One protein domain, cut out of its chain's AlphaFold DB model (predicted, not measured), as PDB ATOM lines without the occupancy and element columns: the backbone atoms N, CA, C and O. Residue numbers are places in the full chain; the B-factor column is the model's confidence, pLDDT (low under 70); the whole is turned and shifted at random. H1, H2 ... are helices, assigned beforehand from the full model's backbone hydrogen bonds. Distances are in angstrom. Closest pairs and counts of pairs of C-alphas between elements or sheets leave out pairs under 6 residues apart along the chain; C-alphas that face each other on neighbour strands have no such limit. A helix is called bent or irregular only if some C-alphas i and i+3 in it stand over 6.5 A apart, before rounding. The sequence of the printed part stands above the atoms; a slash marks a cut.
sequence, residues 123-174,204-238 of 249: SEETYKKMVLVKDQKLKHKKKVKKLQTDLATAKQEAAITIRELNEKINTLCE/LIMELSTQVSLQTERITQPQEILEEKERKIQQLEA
ATOM      1  N   SER A 123     -27.916 -26.674  74.592       61.97
ATOM      2  CA  SER A 123     -29.165 -25.934  74.433       61.97
ATOM      3  C   SER A 123     -28.946 -24.418  74.508       61.97
ATOM      4  O   SER A 123     -29.485 -23.703  73.668       61.97
ATOM      5  N   GLU A 124     -28.090 -23.910  75.398       72.62
ATOM      6  CA  GLU A 124     -27.815 -22.475  75.531       72.62
ATOM      7  C   GLU A 124     -27.181 -21.907  74.256       72.62
ATOM      8  O   GLU A 124     -27.603 -20.861  73.756       72.62
ATOM      9  N   GLU A 125     -26.261 -22.649  73.640       75.81
ATOM     10  CA  GLU A 125     -25.669 -22.260  72.359       75.81
ATOM     11  C   GLU A 125     -26.692 -22.298  71.210       75.81
ATOM     12  O   GLU A 125     -26.727 -21.392  70.365       75.81
ATOM     13  N   THR A 126     -27.612 -23.271  71.209       78.81
ATOM     14  CA  THR A 126     -28.729 -23.278  70.248       78.81
ATOM     15  C   THR A 126     -29.720 -22.131  70.472       78.81
ATOM     16  O   THR A 126     -30.148 -21.512  69.492       78.81
ATOM     17  N   TYR A 127     -30.037 -21.772  71.721       76.19
ATOM     18  CA  TYR A 127     -30.892 -20.627  72.049       76.19
ATOM     19  C   TYR A 127     -30.238 -19.317  71.611       76.19
ATOM     20  O   TYR A 127     -30.872 -18.501  70.936       76.19
ATOM     21  N   LYS A 128     -28.943 -19.148  71.884       88.81
ATOM     22  CA  LYS A 128     -28.154 -17.985  71.460       88.81
ATOM     23  C   LYS A 128     -28.131 -17.844  69.936       88.81
ATOM     24  O   LYS A 128     -28.367 -16.755  69.404       88.81
ATOM     25  N   LYS A 129     -27.948 -18.954  69.213       89.94
ATOM     26  CA  LYS A 129     -28.010 -18.996  67.743       89.94
ATOM     27  C   LYS A 129     -29.404 -18.650  67.211       89.94
ATOM     28  O   LYS A 129     -29.521 -17.893  66.247       89.94
ATOM     29  N   MET A 130     -30.465 -19.151  67.843       91.38
ATOM     30  CA  MET A 130     -31.851 -18.862  67.463       91.38
ATOM     31  C   MET A 130     -32.196 -17.375  67.622       91.38
ATOM     32  O   MET A 130     -32.815 -16.789  66.730       91.38
ATOM     33  N   VAL A 131     -31.780 -16.756  68.731       91.81
ATOM     34  CA  VAL A 131     -31.977 -15.320  68.984       91.81
ATOM     35  C   VAL A 131     -31.274 -14.487  67.910       91.81
ATOM     36  O   VAL A 131     -31.906 -13.630  67.293       91.81
ATOM     37  N   LEU A 132     -30.020 -14.818  67.581       94.62
ATOM     38  CA  LEU A 132     -29.267 -14.134  66.525       94.62
ATOM     39  C   LEU A 132     -29.982 -14.198  65.160       94.62
ATOM     40  O   LEU A 132     -30.080 -13.196  64.447       94.62
ATOM     41  N   VAL A 133     -30.515 -15.369  64.792       94.25
ATOM     42  CA  VAL A 133     -31.266 -15.554  63.537       94.25
ATOM     43  C   VAL A 133     -32.552 -14.719  63.534       94.25
ATOM     44  O   VAL A 133     -32.877 -14.090  62.518       94.25
ATOM     45  N   LYS A 134     -33.275 -14.661  64.661       96.00
ATOM     46  CA  LYS A 134     -34.482 -13.828  64.802       96.00
ATOM     47  C   LYS A 134     -34.161 -12.340  64.617       96.00
ATOM     48  O   LYS A 134     -34.865 -11.665  63.858       96.00
ATOM     49  N   ASP A 135     -33.068 -11.850  65.197       95.81
ATOM     50  CA  ASP A 135     -32.633 -10.455  65.054       95.81
ATOM     51  C   ASP A 135     -32.241 -10.104  63.616       95.81
ATOM     52  O   ASP A 135     -32.648  -9.065  63.076       95.81
ATOM     53  N   GLN A 136     -31.502 -10.990  62.944       96.38
ATOM     54  CA  GLN A 136     -31.149 -10.810  61.534       96.38
ATOM     55  C   GLN A 136     -32.394 -10.770  60.640       96.38
ATOM     56  O   GLN A 136     -32.508  -9.884  59.783       96.38
ATOM     57  N   LYS A 137     -33.363 -11.665  60.870       96.50
ATOM     58  CA  LYS A 137     -34.640 -11.687  60.139       96.50
ATOM     59  C   LYS A 137     -35.429 -10.396  60.353       96.50
ATOM     60  O   LYS A 137     -35.954  -9.832  59.390       96.50
ATOM     61  N   LEU A 138     -35.476  -9.879  61.583       97.12
ATOM     62  CA  LEU A 138     -36.129  -8.605  61.893       97.12
ATOM     63  C   LEU A 138     -35.445  -7.430  61.175       97.12
ATOM     64  O   LEU A 138     -36.120  -6.591  60.571       97.12
ATOM     65  N   LYS A 139     -34.108  -7.384  61.193       97.12
ATOM     66  CA  LYS A 139     -33.313  -6.363  60.496       97.12
ATOM     67  C   LYS A 139     -33.557  -6.398  58.988       97.12
ATOM     68  O   LYS A 139     -33.761  -5.346  58.381       97.12
ATOM     69  N   HIS A 140     -33.586  -7.588  58.390       97.38
ATOM     70  CA  HIS A 140     -33.894  -7.755  56.972       97.38
ATOM     71  C   HIS A 140     -35.325  -7.301  56.652       97.38
ATOM     72  O   HIS A 140     -35.516  -6.495  55.746       97.38
ATOM     73  N   LYS A 141     -36.317  -7.697  57.461       97.50
ATOM     74  CA  LYS A 141     -37.717  -7.264  57.309       97.50
ATOM     75  C   LYS A 141     -37.863  -5.738  57.333       97.50
ATOM     76  O   LYS A 141     -38.592  -5.186  56.513       97.50
ATOM     77  N   LYS A 142     -37.163  -5.043  58.239       97.94
ATOM     78  CA  LYS A 142     -37.153  -3.567  58.289       97.94
ATOM     79  C   LYS A 142     -36.554  -2.955  57.017       97.94
ATOM     80  O   LYS A 142     -37.140  -2.030  56.463       97.94
ATOM     81  N   LYS A 143     -35.425  -3.490  56.531       98.06
ATOM     82  CA  LYS A 143     -34.794  -3.034  55.279       98.06
ATOM     83  C   LYS A 143     -35.707  -3.231  54.070       98.06
ATOM     84  O   LYS A 143     -35.853  -2.307  53.282       98.06
ATOM     85  N   VAL A 144     -36.350  -4.393  53.955       98.06
ATOM     86  CA  VAL A 144     -37.291  -4.691  52.865       98.06
ATOM     87  C   VAL A 144     -38.462  -3.713  52.875       98.06
ATOM     88  O   VAL A 144     -38.765  -3.134  51.839       98.06
ATOM     89  N   LYS A 145     -39.070  -3.455  54.042       98.12
ATOM     90  CA  LYS A 145     -40.148  -2.460  54.156       98.12
ATOM     91  C   LYS A 145     -39.704  -1.069  53.707       98.12
ATOM     92  O   LYS A 145     -40.441  -0.423  52.976       98.12
ATOM     93  N   LYS A 146     -38.502  -0.640  54.104       98.25
ATOM     94  CA  LYS A 146     -37.942   0.648  53.674       98.25
ATOM     95  C   LYS A 146     -37.750   0.701  52.153       98.25
ATOM     96  O   LYS A 146     -38.180   1.645  51.511       98.25
ATOM     97  N   LEU A 147     -37.158  -0.334  51.559       98.31
ATOM     98  CA  LEU A 147     -36.983  -0.386  50.104       98.31
ATOM     99  C   LEU A 147     -38.322  -0.392  49.364       98.31
ATOM    100  O   LEU A 147     -38.442   0.213  48.305       98.31
ATOM    101  N   GLN A 148     -39.339  -1.046  49.923       98.25
ATOM    102  CA  GLN A 148     -40.678  -1.062  49.349       98.25
ATOM    103  C   GLN A 148     -41.327   0.329  49.372       98.25
ATOM    104  O   GLN A 148     -41.948   0.713  48.382       98.25
ATOM    105  N   THR A 149     -41.166   1.088  50.461       98.12
ATOM    106  CA  THR A 149     -41.650   2.475  50.530       98.12
ATOM    107  C   THR A 149     -40.873   3.383  49.588       98.12
ATOM    108  O   THR A 149     -41.490   4.109  48.820       98.12
ATOM    109  N   ASP A 150     -39.542   3.283  49.570       98.25
ATOM    110  CA  ASP A 150     -38.681   4.107  48.714       98.25
ATOM    111  C   ASP A 150     -38.992   3.856  47.226       98.25
ATOM    112  O   ASP A 150     -39.096   4.792  46.435       98.25
ATOM    113  N   LEU A 151     -39.231   2.595  46.845       98.25
ATOM    114  CA  LEU A 151     -39.641   2.230  45.489       98.25
ATOM    115  C   LEU A 151     -41.018   2.796  45.121       98.25
ATOM    116  O   LEU A 151     -41.218   3.221  43.983       98.25
ATOM    117  N   ALA A 152     -41.979   2.777  46.047       98.00
ATOM    118  CA  ALA A 152     -43.300   3.354  45.810       98.00
ATOM    119  C   ALA A 152     -43.210   4.872  45.600       98.00
ATOM    120  O   ALA A 152     -43.787   5.386  44.641       98.00
ATOM    121  N   THR A 153     -42.420   5.559  46.428       97.94
ATOM    122  CA  THR A 153     -42.147   6.994  46.294       97.94
ATOM    123  C   THR A 153     -41.482   7.308  44.956       97.94
ATOM    124  O   THR A 153     -41.996   8.132  44.207       97.94
ATOM    125  N   ALA A 154     -40.424   6.582  44.580       98.25
ATOM    126  CA  ALA A 154     -39.736   6.793  43.307       98.25
ATOM    127  C   ALA A 154     -40.658   6.574  42.091       98.25
ATOM    128  O   ALA A 154     -40.585   7.312  41.110       98.25
ATOM    129  N   LYS A 155     -41.567   5.587  42.148       98.19
ATOM    130  CA  LYS A 155     -42.583   5.381  41.101       98.19
ATOM    131  C   LYS A 155     -43.550   6.558  41.001       98.19
ATOM    132  O   LYS A 155     -43.910   6.948  39.892       98.19
ATOM    133  N   GLN A 156     -43.981   7.099  42.139       98.44
ATOM    134  CA  GLN A 156     -44.871   8.254  42.177       98.44
ATOM    135  C   GLN A 156     -44.178   9.512  41.638       98.44
ATOM    136  O   GLN A 156     -44.749  10.193  40.792       98.44
ATOM    137  N   GLU A 157     -42.947   9.786  42.068       98.00
ATOM    138  CA  GLU A 157     -42.141  10.914  41.585       98.00
ATOM    139  C   GLU A 157     -41.911  10.827  40.073       98.00
ATOM    140  O   GLU A 157     -42.188  11.784  39.352       98.00
ATOM    141  N   ALA A 158     -41.519   9.653  39.566       98.31
ATOM    142  CA  ALA A 158     -41.346   9.440  38.132       98.31
ATOM    143  C   ALA A 158     -42.649   9.674  37.345       98.31
ATOM    144  O   ALA A 158     -42.622  10.284  36.276       98.31
ATOM    145  N   ALA A 159     -43.798   9.229  37.865       98.00
ATOM    146  CA  ALA A 159     -45.094   9.462  37.230       98.00
ATOM    147  C   ALA A 159     -45.474  10.953  37.195       98.00
ATOM    148  O   ALA A 159     -46.026  11.415  36.193       98.00
ATOM    149  N   ILE A 160     -45.156  11.706  38.254       97.81
ATOM    150  CA  ILE A 160     -45.348  13.162  38.305       97.81
ATOM    151  C   ILE A 160     -44.469  13.837  37.248       97.81
ATOM    152  O   ILE A 160     -44.987  14.582  36.420       97.81
ATOM    153  N   THR A 161     -43.176  13.502  37.185       98.00
ATOM    154  CA  THR A 161     -42.260  14.075  36.187       98.00
ATOM    155  C   THR A 161     -42.684  13.752  34.752       98.00
ATOM    156  O   THR A 161     -42.650  14.629  33.894       98.00
ATOM    157  N   ILE A 162     -43.128  12.520  34.468       98.25
ATOM    158  CA  ILE A 162     -43.645  12.149  33.138       98.25
ATOM    159  C   ILE A 162     -44.868  12.997  32.775       98.25
ATOM    160  O   ILE A 162     -44.970  13.464  31.640       98.25
ATOM    161  N   ARG A 163     -45.790  13.223  33.723       97.94
ATOM    162  CA  ARG A 163     -46.964  14.076  33.496       97.94
ATOM    163  C   ARG A 163     -46.559  15.517  33.189       97.94
ATOM    164  O   ARG A 163     -47.007  16.053  32.181       97.94
ATOM    165  N   GLU A 164     -45.687  16.109  34.001       97.62
ATOM    166  CA  GLU A 164     -45.193  17.478  33.796       97.62
ATOM    167  C   GLU A 164     -44.485  17.642  32.443       97.62
ATOM    168  O   GLU A 164     -44.646  18.654  31.761       97.62
ATOM    169  N   LEU A 165     -43.696  16.645  32.028       97.62
ATOM    170  CA  LEU A 165     -43.049  16.644  30.716       97.62
ATOM    171  C   LEU A 165     -44.068  16.525  29.577       97.62
ATOM    172  O   LEU A 165     -43.939  17.243  28.589       97.62
ATOM    173  N   ASN A 166     -45.095  15.683  29.716       96.06
ATOM    174  CA  ASN A 166     -46.164  15.571  28.719       96.06
ATOM    175  C   ASN A 166     -46.947  16.884  28.563       96.06
ATOM    176  O   ASN A 166     -47.236  17.284  27.438       96.06
ATOM    177  N   GLU A 167     -47.243  17.590  29.655       95.69
ATOM    178  CA  GLU A 167     -47.881  18.915  29.599       95.69
ATOM    179  C   GLU A 167     -46.999  19.936  28.861       95.69
ATOM    180  O   GLU A 167     -47.474  20.667  27.987       95.69
ATOM    181  N   LYS A 168     -45.686  19.942  29.132       95.75
ATOM    182  CA  LYS A 168     -44.721  20.774  28.391       95.75
ATOM    183  C   LYS A 168     -44.657  20.416  26.904       95.75
ATOM    184  O   LYS A 168     -44.578  21.310  26.072       95.75
ATOM    185  N   ILE A 169     -44.705  19.131  26.552       94.88
ATOM    186  CA  ILE A 169     -44.720  18.692  25.148       94.88
ATOM    187  C   ILE A 169     -45.992  19.182  24.450       94.88
ATOM    188  O   ILE A 169     -45.898  19.781  23.383       94.88
ATOM    189  N   ASN A 170     -47.162  19.003  25.067       91.62
ATOM    190  CA  ASN A 170     -48.437  19.427  24.484       91.62
ATOM    191  C   ASN A 170     -48.476  20.940  24.232       91.62
ATOM    192  O   ASN A 170     -48.812  21.366  23.131       91.62
ATOM    193  N   THR A 171     -48.039  21.750  25.202       90.69
ATOM    194  CA  THR A 171     -47.968  23.216  25.029       90.69
ATOM    195  C   THR A 171     -47.006  23.642  23.913       90.69
ATOM    196  O   THR A 171     -47.293  24.595  23.189       90.69
ATOM    197  N   LEU A 172     -45.889  22.928  23.715       88.81
ATOM    198  CA  LEU A 172     -44.975  23.170  22.590       88.81
ATOM    199  C   LEU A 172     -45.581  22.754  21.240       88.81
ATOM    200  O   LEU A 172     -45.349  23.432  20.238       88.81
ATOM    201  N   CYS A 173     -46.353  21.666  21.200       79.12
ATOM    202  CA  CYS A 173     -47.026  21.184  19.993       79.12
ATOM    203  C   CYS A 173     -48.217  22.064  19.575       79.12
ATOM    204  O   CYS A 173     -48.437  22.252  18.381       79.12
ATOM    205  N   GLU A 174     -48.953  22.648  20.522       72.44
ATOM    206  CA  GLU A 174     -50.078  23.557  20.242       72.44
ATOM    207  C   GLU A 174     -49.620  24.961  19.781       72.44
ATOM    208  O   GLU A 174     -50.384  25.703  19.165       72.44
ATOM    209  N   LEU A 204     -45.477 -16.778  26.054       94.50
ATOM    210  CA  LEU A 204     -44.840 -16.188  27.235       94.50
ATOM    211  C   LEU A 204     -45.794 -16.125  28.438       94.50
ATOM    212  O   LEU A 204     -45.381 -16.390  29.561       94.50
ATOM    213  N   ILE A 205     -47.068 -15.787  28.217       95.81
ATOM    214  CA  ILE A 205     -48.088 -15.790  29.273       95.81
ATOM    215  C   ILE A 205     -48.239 -17.199  29.844       95.81
ATOM    216  O   ILE A 205     -48.190 -17.358  31.057       95.81
ATOM    217  N   MET A 206     -48.365 -18.216  28.991       95.00
ATOM    218  CA  MET A 206     -48.509 -19.607  29.424       95.00
ATOM    219  C   MET A 206     -47.280 -20.104  30.201       95.00
ATOM    220  O   MET A 206     -47.420 -20.761  31.236       95.00
ATOM    221  N   GLU A 207     -46.075 -19.751  29.751       96.69
ATOM    222  CA  GLU A 207     -44.829 -20.087  30.443       96.69
ATOM    223  C   GLU A 207     -44.750 -19.412  31.819       96.69
ATOM    224  O   GLU A 207     -44.524 -20.083  32.828       96.69
ATOM    225  N   LEU A 208     -45.021 -18.105  31.892       97.00
ATOM    226  CA  LEU A 208     -45.053 -17.368  33.156       97.00
ATOM    227  C   LEU A 208     -46.149 -17.891  34.091       97.00
ATOM    228  O   LEU A 208     -45.905 -18.021  35.286       97.00
ATOM    229  N   SER A 209     -47.327 -18.250  33.575       96.38
ATOM    230  CA  SER A 209     -48.399 -18.869  34.363       96.38
ATOM    231  C   SER A 209     -47.975 -20.214  34.949       96.38
ATOM    232  O   SER A 209     -48.249 -20.478  36.118       96.38
ATOM    233  N   THR A 210     -47.252 -21.035  34.184       96.44
ATOM    234  CA  THR A 210     -46.717 -22.318  34.670       96.44
ATOM    235  C   THR A 210     -45.673 -22.094  35.765       96.44
ATOM    236  O   THR A 210     -45.715 -22.746  36.808       96.44
ATOM    237  N   GLN A 211     -44.775 -21.121  35.578       97.31
ATOM    238  CA  GLN A 211     -43.778 -20.755  36.586       97.31
ATOM    239  C   GLN A 211     -44.420 -20.216  37.869       97.31
ATOM    240  O   GLN A 211     -44.006 -20.603  38.961       97.31
ATOM    241  N   VAL A 212     -45.439 -19.359  37.752       96.69
ATOM    242  CA  VAL A 212     -46.193 -18.840  38.900       96.69
ATOM    243  C   VAL A 212     -46.907 -19.977  39.624       96.69
ATOM    244  O   VAL A 212     -46.778 -20.072  40.837       96.69
ATOM    245  N   SER A 213     -47.573 -20.880  38.900       96.31
ATOM    246  CA  SER A 213     -48.235 -22.048  39.494       96.31
ATOM    247  C   SER A 213     -47.251 -22.915  40.283       96.31
ATOM    248  O   SER A 213     -47.509 -23.252  41.437       96.31
ATOM    249  N   LEU A 214     -46.090 -23.220  39.697       96.31
ATOM    250  CA  LEU A 214     -45.045 -24.001  40.359       96.31
ATOM    251  C   LEU A 214     -44.481 -23.276  41.591       96.31
ATOM    252  O   LEU A 214     -44.198 -23.899  42.612       96.31
ATOM    253  N   GLN A 215     -44.306 -21.954  41.522       95.88
ATOM    254  CA  GLN A 215     -43.866 -21.164  42.672       95.88
ATOM    255  C   GLN A 215     -44.910 -21.146  43.789       95.88
ATOM    256  O   GLN A 215     -44.535 -21.287  44.951       95.88
ATOM    257  N   THR A 216     -46.193 -21.004  43.452       95.81
ATOM    258  CA  THR A 216     -47.291 -21.072  44.419       95.81
ATOM    259  C   THR A 216     -47.289 -22.422  45.125       95.81
ATOM    260  O   THR A 216     -47.260 -22.451  46.350       95.81
ATOM    261  N   GLU A 217     -47.191 -23.529  44.389       95.12
ATOM    262  CA  GLU A 217     -47.128 -24.872  44.974       95.12
ATOM    263  C   GLU A 217     -45.915 -25.054  45.904       95.12
ATOM    264  O   GLU A 217     -46.057 -25.520  47.037       95.12
ATOM    265  N   ARG A 218     -44.726 -24.601  45.480       95.75
ATOM    266  CA  ARG A 218     -43.503 -24.638  46.304       95.75
ATOM    267  C   ARG A 218     -43.592 -23.807  47.584       95.75
ATOM    268  O   ARG A 218     -42.797 -24.037  48.492       95.75
ATOM    269  N   ILE A 219     -44.484 -22.821  47.641       95.69
ATOM    270  CA  ILE A 219     -44.725 -22.000  48.833       95.69
ATOM    271  C   ILE A 219     -45.789 -22.652  49.719       95.69
ATOM    272  O   ILE A 219     -45.594 -22.731  50.931       95.69
ATOM    273  N   THR A 220     -46.875 -23.147  49.125       95.88
ATOM    274  CA  THR A 220     -48.001 -23.736  49.855       95.88
ATOM    275  C   THR A 220     -47.620 -25.050  50.537       95.88
ATOM    276  O   THR A 220     -47.909 -25.207  51.721       95.88
ATOM    277  N   GLN A 221     -46.885 -25.950  49.869       96.19
ATOM    278  CA  GLN A 221     -46.511 -27.247  50.460       96.19
ATOM    279  C   GLN A 221     -45.723 -27.101  51.784       96.19
ATOM    280  O   GLN A 221     -46.119 -27.697  52.787       96.19
ATOM    281  N   PRO A 222     -44.645 -26.289  51.879       96.19
ATOM    282  CA  PRO A 222     -43.972 -26.071  53.159       96.19
ATOM    283  C   PRO A 222     -44.831 -25.345  54.199       96.19
ATOM    284  O   PRO A 222     -44.629 -25.576  55.387       96.19
ATOM    285  N   GLN A 223     -45.751 -24.462  53.790       95.75
ATOM    286  CA  GLN A 223     -46.652 -23.776  54.726       95.75
ATOM    287  C   GLN A 223     -47.588 -24.764  55.426       95.75
ATOM    288  O   GLN A 223     -47.685 -24.720  56.650       95.75
ATOM    289  N   GLU A 224     -48.192 -25.685  54.676       96.25
ATOM    290  CA  GLU A 224     -49.057 -26.734  55.229       96.25
ATOM    291  C   GLU A 224     -48.283 -27.662  56.173       96.25
ATOM    292  O   GLU A 224     -48.730 -27.930  57.290       96.25
ATOM    293  N   ILE A 225     -47.079 -28.090  55.772       97.06
ATOM    294  CA  ILE A 225     -46.211 -28.922  56.620       97.06
ATOM    295  C   ILE A 225     -45.853 -28.181  57.913       97.06
ATOM    296  O   ILE A 225     -45.884 -28.771  58.990       97.06
ATOM    297  N   LEU A 226     -45.506 -26.893  57.838       96.06
ATOM    298  CA  LEU A 226     -45.185 -26.101  59.027       96.06
ATOM    299  C   LEU A 226     -46.390 -25.952  59.959       96.06
ATOM    300  O   LEU A 226     -46.228 -26.090  61.168       96.06
ATOM    301  N   GLU A 227     -47.584 -25.719  59.419       96.81
ATOM    302  CA  GLU A 227     -48.815 -25.622  60.206       96.81
ATOM    303  C   GLU A 227     -49.182 -26.958  60.872       96.81
ATOM    304  O   GLU A 227     -49.606 -26.992  62.028       96.81
ATOM    305  N   GLU A 228     -48.974 -28.085  60.191       97.12
ATOM    306  CA  GLU A 228     -49.134 -29.411  60.792       97.12
ATOM    307  C   GLU A 228     -48.121 -29.660  61.920       97.12
ATOM    308  O   GLU A 228     -48.491 -30.148  62.992       97.12
ATOM    309  N   LYS A 229     -46.848 -29.295  61.715       96.25
ATOM    310  CA  LYS A 229     -45.809 -29.420  62.751       96.25
ATOM    311  C   LYS A 229     -46.112 -28.542  63.963       96.25
ATOM    312  O   LYS A 229     -45.944 -29.013  65.083       96.25
ATOM    313  N   GLU A 230     -46.605 -27.326  63.750       97.00
ATOM    314  CA  GLU A 230     -47.023 -26.415  64.818       97.00
ATOM    315  C   GLU A 230     -48.169 -27.013  65.647       97.00
ATOM    316  O   GLU A 230     -48.081 -27.072  66.874       97.00
ATOM    317  N   ARG A 231     -49.197 -27.575  64.993       97.50
ATOM    318  CA  ARG A 231     -50.275 -28.301  65.692       97.50
ATOM    319  C   ARG A 231     -49.741 -29.472  66.518       97.50
ATOM    320  O   ARG A 231     -50.216 -29.706  67.627       97.50
ATOM    321  N   LYS A 232     -48.745 -30.206  66.006       97.31
ATOM    322  CA  LYS A 232     -48.150 -31.335  66.737       97.31
ATOM    323  C   LYS A 232     -47.348 -30.884  67.957       97.31
ATOM    324  O   LYS A 232     -47.405 -31.558  68.982       97.31
ATOM    325  N   ILE A 233     -46.637 -29.763  67.860       96.19
ATOM    326  CA  ILE A 233     -45.927 -29.161  68.996       96.19
ATOM    327  C   ILE A 233     -46.929 -28.772  70.083       96.19
ATOM    328  O   ILE A 233     -46.781 -29.226  71.212       96.19
ATOM    329  N   GLN A 234     -47.996 -28.050  69.730       95.69
ATOM    330  CA  GLN A 234     -49.033 -27.644  70.688       95.69
ATOM    331  C   GLN A 234     -49.693 -28.844  71.384       95.69
ATOM    332  O   GLN A 234     -49.960 -28.799  72.584       95.69
ATOM    333  N   GLN A 235     -49.921 -29.942  70.656       95.69
ATOM    334  CA  GLN A 235     -50.417 -31.184  71.250       95.69
ATOM    335  C   GLN A 235     -49.431 -31.752  72.284       95.69
ATOM    336  O   GLN A 235     -49.837 -32.093  73.392       95.69
ATOM    337  N   LEU A 236     -48.149 -31.865  71.927       93.75
ATOM    338  CA  LEU A 236     -47.126 -32.419  72.816       93.75
ATOM    339  C   LEU A 236     -46.891 -31.533  74.047       93.75
ATOM    340  O   LEU A 236     -46.679 -32.052  75.139       93.75
ATOM    341  N   GLU A 237     -46.968 -30.210  73.899       91.44
ATOM    342  CA  GLU A 237     -46.906 -29.261  75.016       91.44
ATOM    343  C   GLU A 237     -48.091 -29.433  75.971       91.44
ATOM    344  O   GLU A 237     -47.903 -29.442  77.188       91.44
ATOM    345  N   ALA A 238     -49.300 -29.632  75.439       90.94
ATOM    346  CA  ALA A 238     -50.478 -29.912  76.251       90.94
ATOM    347  C   ALA A 238     -50.368 -31.265  76.976       90.94
ATOM    348  O   ALA A 238     -50.690 -31.345  78.158       90.94
TER     349      ALA A 238
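This is residues 123 to 174 and 204 to 238 of the 249 residues of the protein "Coiled-coil domain containing 192" of Aotus nancymaae (UniProt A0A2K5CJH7). What shape do these atoms make? Two long helices, H1 and then the shorter H2, run nearly opposite ways with open space between them, and H1 makes the longest axis. What is the make-up? The printed part has 87 residues with two named helices, H1 then H2, and no named strand; the class is all helix. How large is the outline? It is an extended rod with a radius of gyration of the C-alphas of 23.9 A, spanning 77 by 37 by 21 A.

How do the helices stand to each other? H1, residues 123 to 174, and H2, residues 204 to 238, are apart, with no C-alpha of the one within 8 A of the other. Residues 123 to 174 and 204 to 238 stand free. Are the helical backbones complete? In H1 every O i to N i+4 pair is within hydrogen-bond range. In H2 30 of 31 are.

Where does H1 run? It goes from C-alpha 123 at (-29.165, -25.934, 74.433) to C-alpha 174 at (-50.078, 23.557, 20.242), 76.3 A. Where does H2 run? It goes from C-alpha 204 at (-44.840, -16.188, 27.235) to C-alpha 238 at (-50.478, -29.912, 76.251), 51.2 A. Is either helix bent? Neither H1 nor H2 is bent or irregular.

How far does it reach? The two C-alphas farthest apart, those of Glu 174 and Ala 238, are 77.4 A apart. The first and last printed C-alphas, those of Ser 123 and Ala 238, are 21.8 A apart. Where is the cut? The link from H1 to H2 is across the cut, with residues 175 to 203 not printed, and C-alphas 174 and 204 are 40.7 A apart. Where is confidence low? The mean pLDDT of the printed part is 94.3, and one printed residue, Ser 123, is under 70.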